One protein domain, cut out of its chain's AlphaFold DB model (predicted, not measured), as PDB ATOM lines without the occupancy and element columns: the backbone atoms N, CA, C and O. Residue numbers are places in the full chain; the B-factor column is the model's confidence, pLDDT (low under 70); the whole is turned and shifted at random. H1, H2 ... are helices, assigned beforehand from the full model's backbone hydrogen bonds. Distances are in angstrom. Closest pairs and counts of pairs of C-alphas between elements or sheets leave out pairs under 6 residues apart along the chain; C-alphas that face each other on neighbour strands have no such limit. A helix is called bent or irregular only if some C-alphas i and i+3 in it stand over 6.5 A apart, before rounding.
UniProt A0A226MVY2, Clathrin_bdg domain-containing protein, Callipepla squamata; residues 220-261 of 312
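Overview. This is residues 220 to 261 of the 312 residues of the protein "Clathrin_bdg domain-containing protein" of Callipepla squamata (UniProt A0A226MVY2). Three helices follow one another in an open, crooked chain shaped like a wide V, with the long helix H1 as one arm and the short helices H2 and H3, one after the other, as the second arm. The chain turns a corner between H1 and H2 and a second one between H2 and H3, and no helix packs on another to make a core. The printed part has 42 residues with three named helices, in the order H1, H2, H3, and no named strand; the class is all helix. It is extended, with a radius of gyration of the C-alphas of 15.2 A, and its C-alphas span 46 by 20 by 12 A.

Along the chain. The printed part begins with H1, residues 220 to 237, which is 26.2 A long from first to last C-alpha. C-alpha 220 is at (9.239, -45.378, -38.801) and C-alpha 237 at (35.079, -43.798, -42.765). After Thr 238 comes H2, residues 239 to 245, 11.2 A from first to last C-alpha. H2 is neither bent nor irregular, but only just: C-alphas 242 and 245 are 6.2 A apart. Residues 246 to 248 lead to H3, residues 249 to 257, 12.3 A from first to last C-alpha, which ends with C-alpha 257 at (44.522, -59.219, -19.817). Residues 258 to 261 follow it.

Arrangement. H1 touches no helix. H1 and H2 are close but not clearly touching, and their closest C-alphas, those of Leu 235 and Leu 241, are 6.5 A apart. Their lines are about perpendicular, at 85 degrees. H2 and H3 are also close but not clearly touching, with the closest C-alphas, those of Trp 245 and Gln 251, 6.8 A apart. H2 and H3 run the same way at a steep tilt of 55 degrees. H1 and H3 are apart. In H1 and H3 every O i to N i+4 pair is within hydrogen-bond range; in H2 it is 1 of 3, beside 2 of 4 O i to N i+3 pairs.

Size, cuts and confidence. The two C-alphas farthest apart are those of Gln 220 and Asp 261, the first and last printed residues, at 46.4 A, and the outline is a rod. Residues 220 to 251 and residues 253 to 259 stand free, with no C-alpha 8 or more residues away along the chain within 10 A. The printed part has no cut, and both links, H1 to H2 and H2 to H3, are tight. The mean pLDDT of the printed part is 71.1; residues 220 to 225 and 234 to 247 are under 70, and H2 has a mean of 58.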
ATOM      1  N   GLN A 220       8.465 -46.515 -39.327       54.69
ATOM      2  CA  GLN A 220       9.239 -45.378 -38.801       54.69
ATOM      3  C   GLN A 220      10.555 -45.840 -38.136       54.69
ATOM      4  O   GLN A 220      11.603 -45.241 -38.343       54.69
ATOM      5  N   LEU A 221      10.525 -46.992 -37.450       53.38
ATOM      6  CA  LEU A 221      11.706 -47.639 -36.860       53.38
ATOM      7  C   LEU A 221      12.755 -48.091 -37.895       53.38
ATOM      8  O   LEU A 221      13.939 -48.160 -37.577       53.38
ATOM      9  N   CYS A 222      12.341 -48.406 -39.126       58.50
ATOM     10  CA  CYS A 222      13.239 -48.839 -40.198       58.50
ATOM     11  C   CYS A 222      14.000 -47.641 -40.786       58.50
ATOM     12  O   CYS A 222      15.211 -47.727 -40.985       58.50
ATOM     13  N   ILE A 223      13.323 -46.495 -40.937       62.25
ATOM     14  CA  ILE A 223      13.942 -45.224 -41.345       62.25
ATOM     15  C   ILE A 223      14.981 -44.784 -40.304       62.25
ATOM     16  O   ILE A 223      16.122 -44.478 -40.656       62.25
ATOM     17  N   ASP A 224      14.629 -44.842 -39.016       62.69
ATOM     18  CA  ASP A 224      15.552 -44.496 -37.928       62.69
ATOM     19  C   ASP A 224      16.766 -45.443 -37.898       62.69
ATOM     20  O   ASP A 224      17.905 -44.997 -37.739       62.69
ATOM     21  N   SER A 225      16.557 -46.743 -38.138       66.94
ATOM     22  CA  SER A 225      17.649 -47.722 -38.204       66.94
ATOM     23  C   SER A 225      18.577 -47.511 -39.407       66.94
ATOM     24  O   SER A 225      19.795 -47.588 -39.249       66.94
ATOM     25  N   GLY A 226      18.041 -47.169 -40.584       72.88
ATOM     26  CA  GLY A 226      18.837 -46.854 -41.774       72.88
ATOM     27  C   GLY A 226      19.701 -45.607 -41.573       72.88
ATOM     28  O   GLY A 226      20.863 -45.573 -41.978       72.88
ATOM     29  N   ASN A 227      19.180 -44.604 -40.862       71.56
ATOM     30  CA  ASN A 227      19.925 -43.396 -40.496       71.56
ATOM     31  C   ASN A 227      21.077 -43.702 -39.529       71.56
ATOM     32  O   ASN A 227      22.184 -43.183 -39.700       71.56
ATOM     33  N   ILE A 228      20.845 -44.575 -38.544       78.12
ATOM     34  CA  ILE A 228      21.885 -45.034 -37.613       78.12
ATOM     35  C   ILE A 228      22.962 -45.821 -38.366       78.12
ATOM     36  O   ILE A 228      24.145 -45.556 -38.167       78.12
ATOM     37  N   TRP A 229      22.583 -46.725 -39.275       79.31
ATOM     38  CA  TRP A 229      23.535 -47.468 -40.108       79.31
ATOM     39  C   TRP A 229      24.393 -46.555 -40.985       79.31
ATOM     40  O   TRP A 229      25.603 -46.764 -41.068       79.31
ATOM     41  N   ARG A 230      23.801 -45.516 -41.591       76.62
ATOM     42  CA  ARG A 230      24.561 -44.486 -42.319       76.62
ATOM     43  C   ARG A 230      25.545 -43.770 -41.400       76.62
ATOM     44  O   ARG A 230      26.727 -43.713 -41.710       76.62
ATOM     45  N   THR A 231      25.083 -43.339 -40.228       72.44
ATOM     46  CA  THR A 231      25.925 -42.653 -39.236       72.44
ATOM     47  C   THR A 231      27.093 -43.523 -38.772       72.44
ATOM     48  O   THR A 231      28.210 -43.029 -38.670       72.44
ATOM     49  N   LEU A 232      26.863 -44.814 -38.510       75.56
ATOM     50  CA  LEU A 232      27.905 -45.765 -38.113       75.56
ATOM     51  C   LEU A 232      28.897 -46.033 -39.252       75.56
ATOM     52  O   LEU A 232      30.101 -46.051 -39.018       75.56
ATOM     53  N   ARG A 233      28.414 -46.167 -40.491       74.38
ATOM     54  CA  ARG A 233      29.281 -46.343 -41.663       74.38
ATOM     55  C   ARG A 233      30.141 -45.104 -41.930       74.38
ATOM     56  O   ARG A 233      31.325 -45.231 -42.226       74.38
ATOM     57  N   ASP A 234      29.579 -43.911 -41.771       68.25
ATOM     58  CA  ASP A 234      30.319 -42.650 -41.886       68.25
ATOM     59  C   ASP A 234      31.329 -42.467 -40.737       68.25
ATOM     60  O   ASP A 234      32.400 -41.878 -40.927       68.25
ATOM     61  N   LEU A 235      31.031 -43.034 -39.563       68.00
ATOM     62  CA  LEU A 235      31.940 -43.124 -38.419       68.00
ATOM     63  C   LEU A 235      33.200 -43.929 -38.740       68.00
ATOM     64  O   LEU A 235      34.308 -43.485 -38.448       68.00
ATOM     65  N   ASP A 236      33.030 -45.093 -39.364       62.78
ATOM     66  CA  ASP A 236      34.139 -45.972 -39.743       62.78
ATOM     67  C   ASP A 236      35.008 -45.344 -40.844       62.78
ATOM     68  O   ASP A 236      36.234 -45.512 -40.875       62.78
ATOM     69  N   ASN A 237      34.389 -44.541 -41.713       63.88
ATOM     70  CA  ASN A 237      35.079 -43.798 -42.765       63.88
ATOM     71  C   ASN A 237      35.810 -42.549 -42.246       63.88
ATOM     72  O   ASN A 237      36.737 -42.072 -42.904       63.88
ATOM     73  N   THR A 238      35.460 -42.027 -41.064       59.09
ATOM     74  CA  THR A 238      36.173 -40.894 -40.462       59.09
ATOM     75  C   THR A 238      37.361 -41.389 -39.624       59.09
ATOM     76  O   THR A 238      37.174 -41.951 -38.545       59.09
ATOM     77  N   PRO A 239      38.622 -41.137 -40.041       58.50
ATOM     78  CA  PRO A 239      39.800 -41.618 -39.306       58.50
ATOM     79  C   PRO A 239      39.810 -41.130 -37.849       58.50
ATOM     80  O   PRO A 239      40.199 -41.858 -36.944       58.50
ATOM     81  N   ARG A 240      39.230 -39.948 -37.589       55.31
ATOM     82  CA  ARG A 240      39.136 -39.302 -36.268       55.31
ATOM     83  C   ARG A 240      38.494 -40.157 -35.164       55.31
ATOM     84  O   ARG A 240      38.691 -39.831 -33.996       55.31
ATOM     85  N   LEU A 241      37.731 -41.202 -35.495       57.47
ATOM     86  CA  LEU A 241      37.064 -42.063 -34.509       57.47
ATOM     87  C   LEU A 241      37.668 -43.461 -34.404       57.47
ATOM     88  O   LEU A 241      37.617 -44.041 -33.317       57.47
ATOM     89  N   ARG A 242      38.356 -43.938 -35.449       56.81
ATOM     90  CA  ARG A 242      39.230 -45.118 -35.354       56.81
ATOM     91  C   ARG A 242      40.318 -44.916 -34.293       56.81
ATOM     92  O   ARG A 242      40.530 -45.801 -33.468       56.81
ATOM     93  N   HIS A 243      40.872 -43.705 -34.198       56.62
ATOM     94  CA  HIS A 243      41.864 -43.352 -33.172       56.62
ATOM     95  C   HIS A 243      41.293 -43.202 -31.741       56.62
ATOM     96  O   HIS A 243      42.043 -42.948 -30.800       56.62
ATOM     97  N   ARG A 244      39.965 -43.293 -31.535       59.19
ATOM     98  CA  ARG A 244      39.359 -43.145 -30.195       59.19
ATOM     99  C   ARG A 244      39.363 -44.452 -29.405       59.19
ATOM    100  O   ARG A 244      39.441 -44.412 -28.179       59.19
ATOM    101  N   TRP A 245      39.285 -45.595 -30.089       64.94
ATOM    102  CA  TRP A 245      39.412 -46.902 -29.443       64.94
ATOM    103  C   TRP A 245      40.869 -47.213 -29.096       64.94
ATOM    104  O   TRP A 245      41.107 -47.674 -27.979       64.94
ATOM    105  N   SER A 246      41.806 -46.870 -29.999       64.81
ATOM    106  CA  SER A 246      43.255 -47.128 -29.885       64.81
ATOM    107  C   SER A 246      43.962 -46.399 -28.728       64.81
ATOM    108  O   SER A 246      45.144 -46.622 -28.481       64.81
ATOM    109  N   LYS A 247      43.241 -45.536 -28.003       69.62
ATOM    110  CA  LYS A 247      43.739 -44.792 -26.837       69.62
ATOM    111  C   LYS A 247      42.777 -44.842 -25.648       69.62
ATOM    112  O   LYS A 247      42.745 -43.936 -24.814       69.62
ATOM    113  N   SER A 248      41.908 -45.850 -25.615       74.38
ATOM    114  CA  SER A 248      40.933 -46.018 -24.538       74.38
ATOM    115  C   SER A 248      41.494 -46.895 -23.419       74.38
ATOM    116  O   SER A 248      42.135 -47.911 -23.671       74.38
ATOM    117  N   HIS A 249      41.157 -46.565 -22.171       75.81
ATOM    118  CA  HIS A 249      41.519 -47.396 -21.018       75.81
ATOM    119  C   HIS A 249      40.960 -48.831 -21.125       75.81
ATOM    120  O   HIS A 249      41.534 -49.787 -20.609       75.81
ATOM    121  N   SER A 250      39.850 -49.001 -21.849       80.00
ATOM    122  CA  SER A 250      39.265 -50.308 -22.159       80.00
ATOM    123  C   SER A 250      40.183 -51.175 -23.023       80.00
ATOM    124  O   SER A 250      40.262 -52.383 -22.803       80.00
ATOM    125  N   GLN A 251      40.889 -50.581 -23.986       84.62
ATOM    126  CA  GLN A 251      41.861 -51.294 -24.808       84.62
ATOM    127  C   GLN A 251      43.124 -51.618 -24.009       84.62
ATOM    128  O   GLN A 251      43.586 -52.750 -24.081       84.62
ATOM    129  N   GLU A 252      43.652 -50.684 -23.216       81.56
ATOM    130  CA  GLU A 252      44.806 -50.940 -22.337       81.56
ATOM    131  C   GLU A 252      44.536 -52.120 -21.392       81.56
ATOM    132  O   GLU A 252      45.376 -53.006 -21.230       81.56
ATOM    133  N   ASN A 253      43.331 -52.168 -20.813       83.88
ATOM    134  CA  ASN A 253      42.892 -53.263 -19.954       83.88
ATOM    135  C   ASN A 253      42.792 -54.584 -20.736       83.88
ATOM    136  O   ASN A 253      43.334 -55.601 -20.307       83.88
ATOM    137  N   LEU A 254      42.177 -54.568 -21.923       85.81
ATOM    138  CA  LEU A 254      42.097 -55.748 -22.786       85.81
ATOM    139  C   LEU A 254      43.487 -56.278 -23.172       85.81
ATOM    140  O   LEU A 254      43.737 -57.476 -23.059       85.81
ATOM    141  N   LEU A 255      44.393 -55.397 -23.600       86.56
ATOM    142  CA  LEU A 255      45.766 -55.757 -23.955       86.56
ATOM    143  C   LEU A 255      46.511 -56.317 -22.738       86.56
ATOM    144  O   LEU A 255      47.135 -57.369 -22.849       86.56
ATOM    145  N   SER A 256      46.333 -55.718 -21.558       82.44
ATOM    146  CA  SER A 256      46.910 -56.209 -20.298       82.44
ATOM    147  C   SER A 256      46.414 -57.610 -19.926       82.44
ATOM    148  O   SER A 256      47.218 -58.466 -19.560       82.44
ATOM    149  N   VAL A 257      45.109 -57.882 -20.055       89.62
ATOM    150  CA  VAL A 257      44.522 -59.219 -19.817       89.62
ATOM    151  C   VAL A 257      45.082 -60.256 -20.792       89.62
ATOM    152  O   VAL A 257      45.290 -61.410 -20.421       89.62
ATOM    153  N   LEU A 258      45.357 -59.846 -22.029       88.06
ATOM    154  CA  LEU A 258      45.977 -60.689 -23.050       88.06
ATOM    155  C   LEU A 258      47.505 -60.809 -22.891       88.06
ATOM    156  O   LEU A 258      48.133 -61.549 -23.647       88.06
ATOM    157  N   GLY A 259      48.110 -60.110 -21.924       85.69
ATOM    158  CA  GLY A 259      49.560 -60.070 -21.722       85.69
ATOM    159  C   GLY A 259      50.321 -59.296 -22.806       85.69
ATOM    160  O   GLY A 259      51.523 -59.500 -22.972       85.69
ATOM    161  N   ILE A 260      49.631 -58.436 -23.558       84.06
ATOM    162  CA  ILE A 260      50.188 -57.588 -24.613       84.06
ATOM    163  C   ILE A 260      50.513 -56.220 -24.005       84.06
ATOM    164  O   ILE A 260      49.649 -55.558 -23.437       84.06
ATOM    165  N   ASP A 261      51.766 -55.789 -24.139       77.62
ATOM    166  CA  ASP A 261      52.194 -54.455 -23.722       77.62
ATOM    167  C   ASP A 261      51.628 -53.400 -24.685       77.62
ATOM    168  O   ASP A 261      51.980 -53.379 -25.867       77.62
TER     169      ASP A 261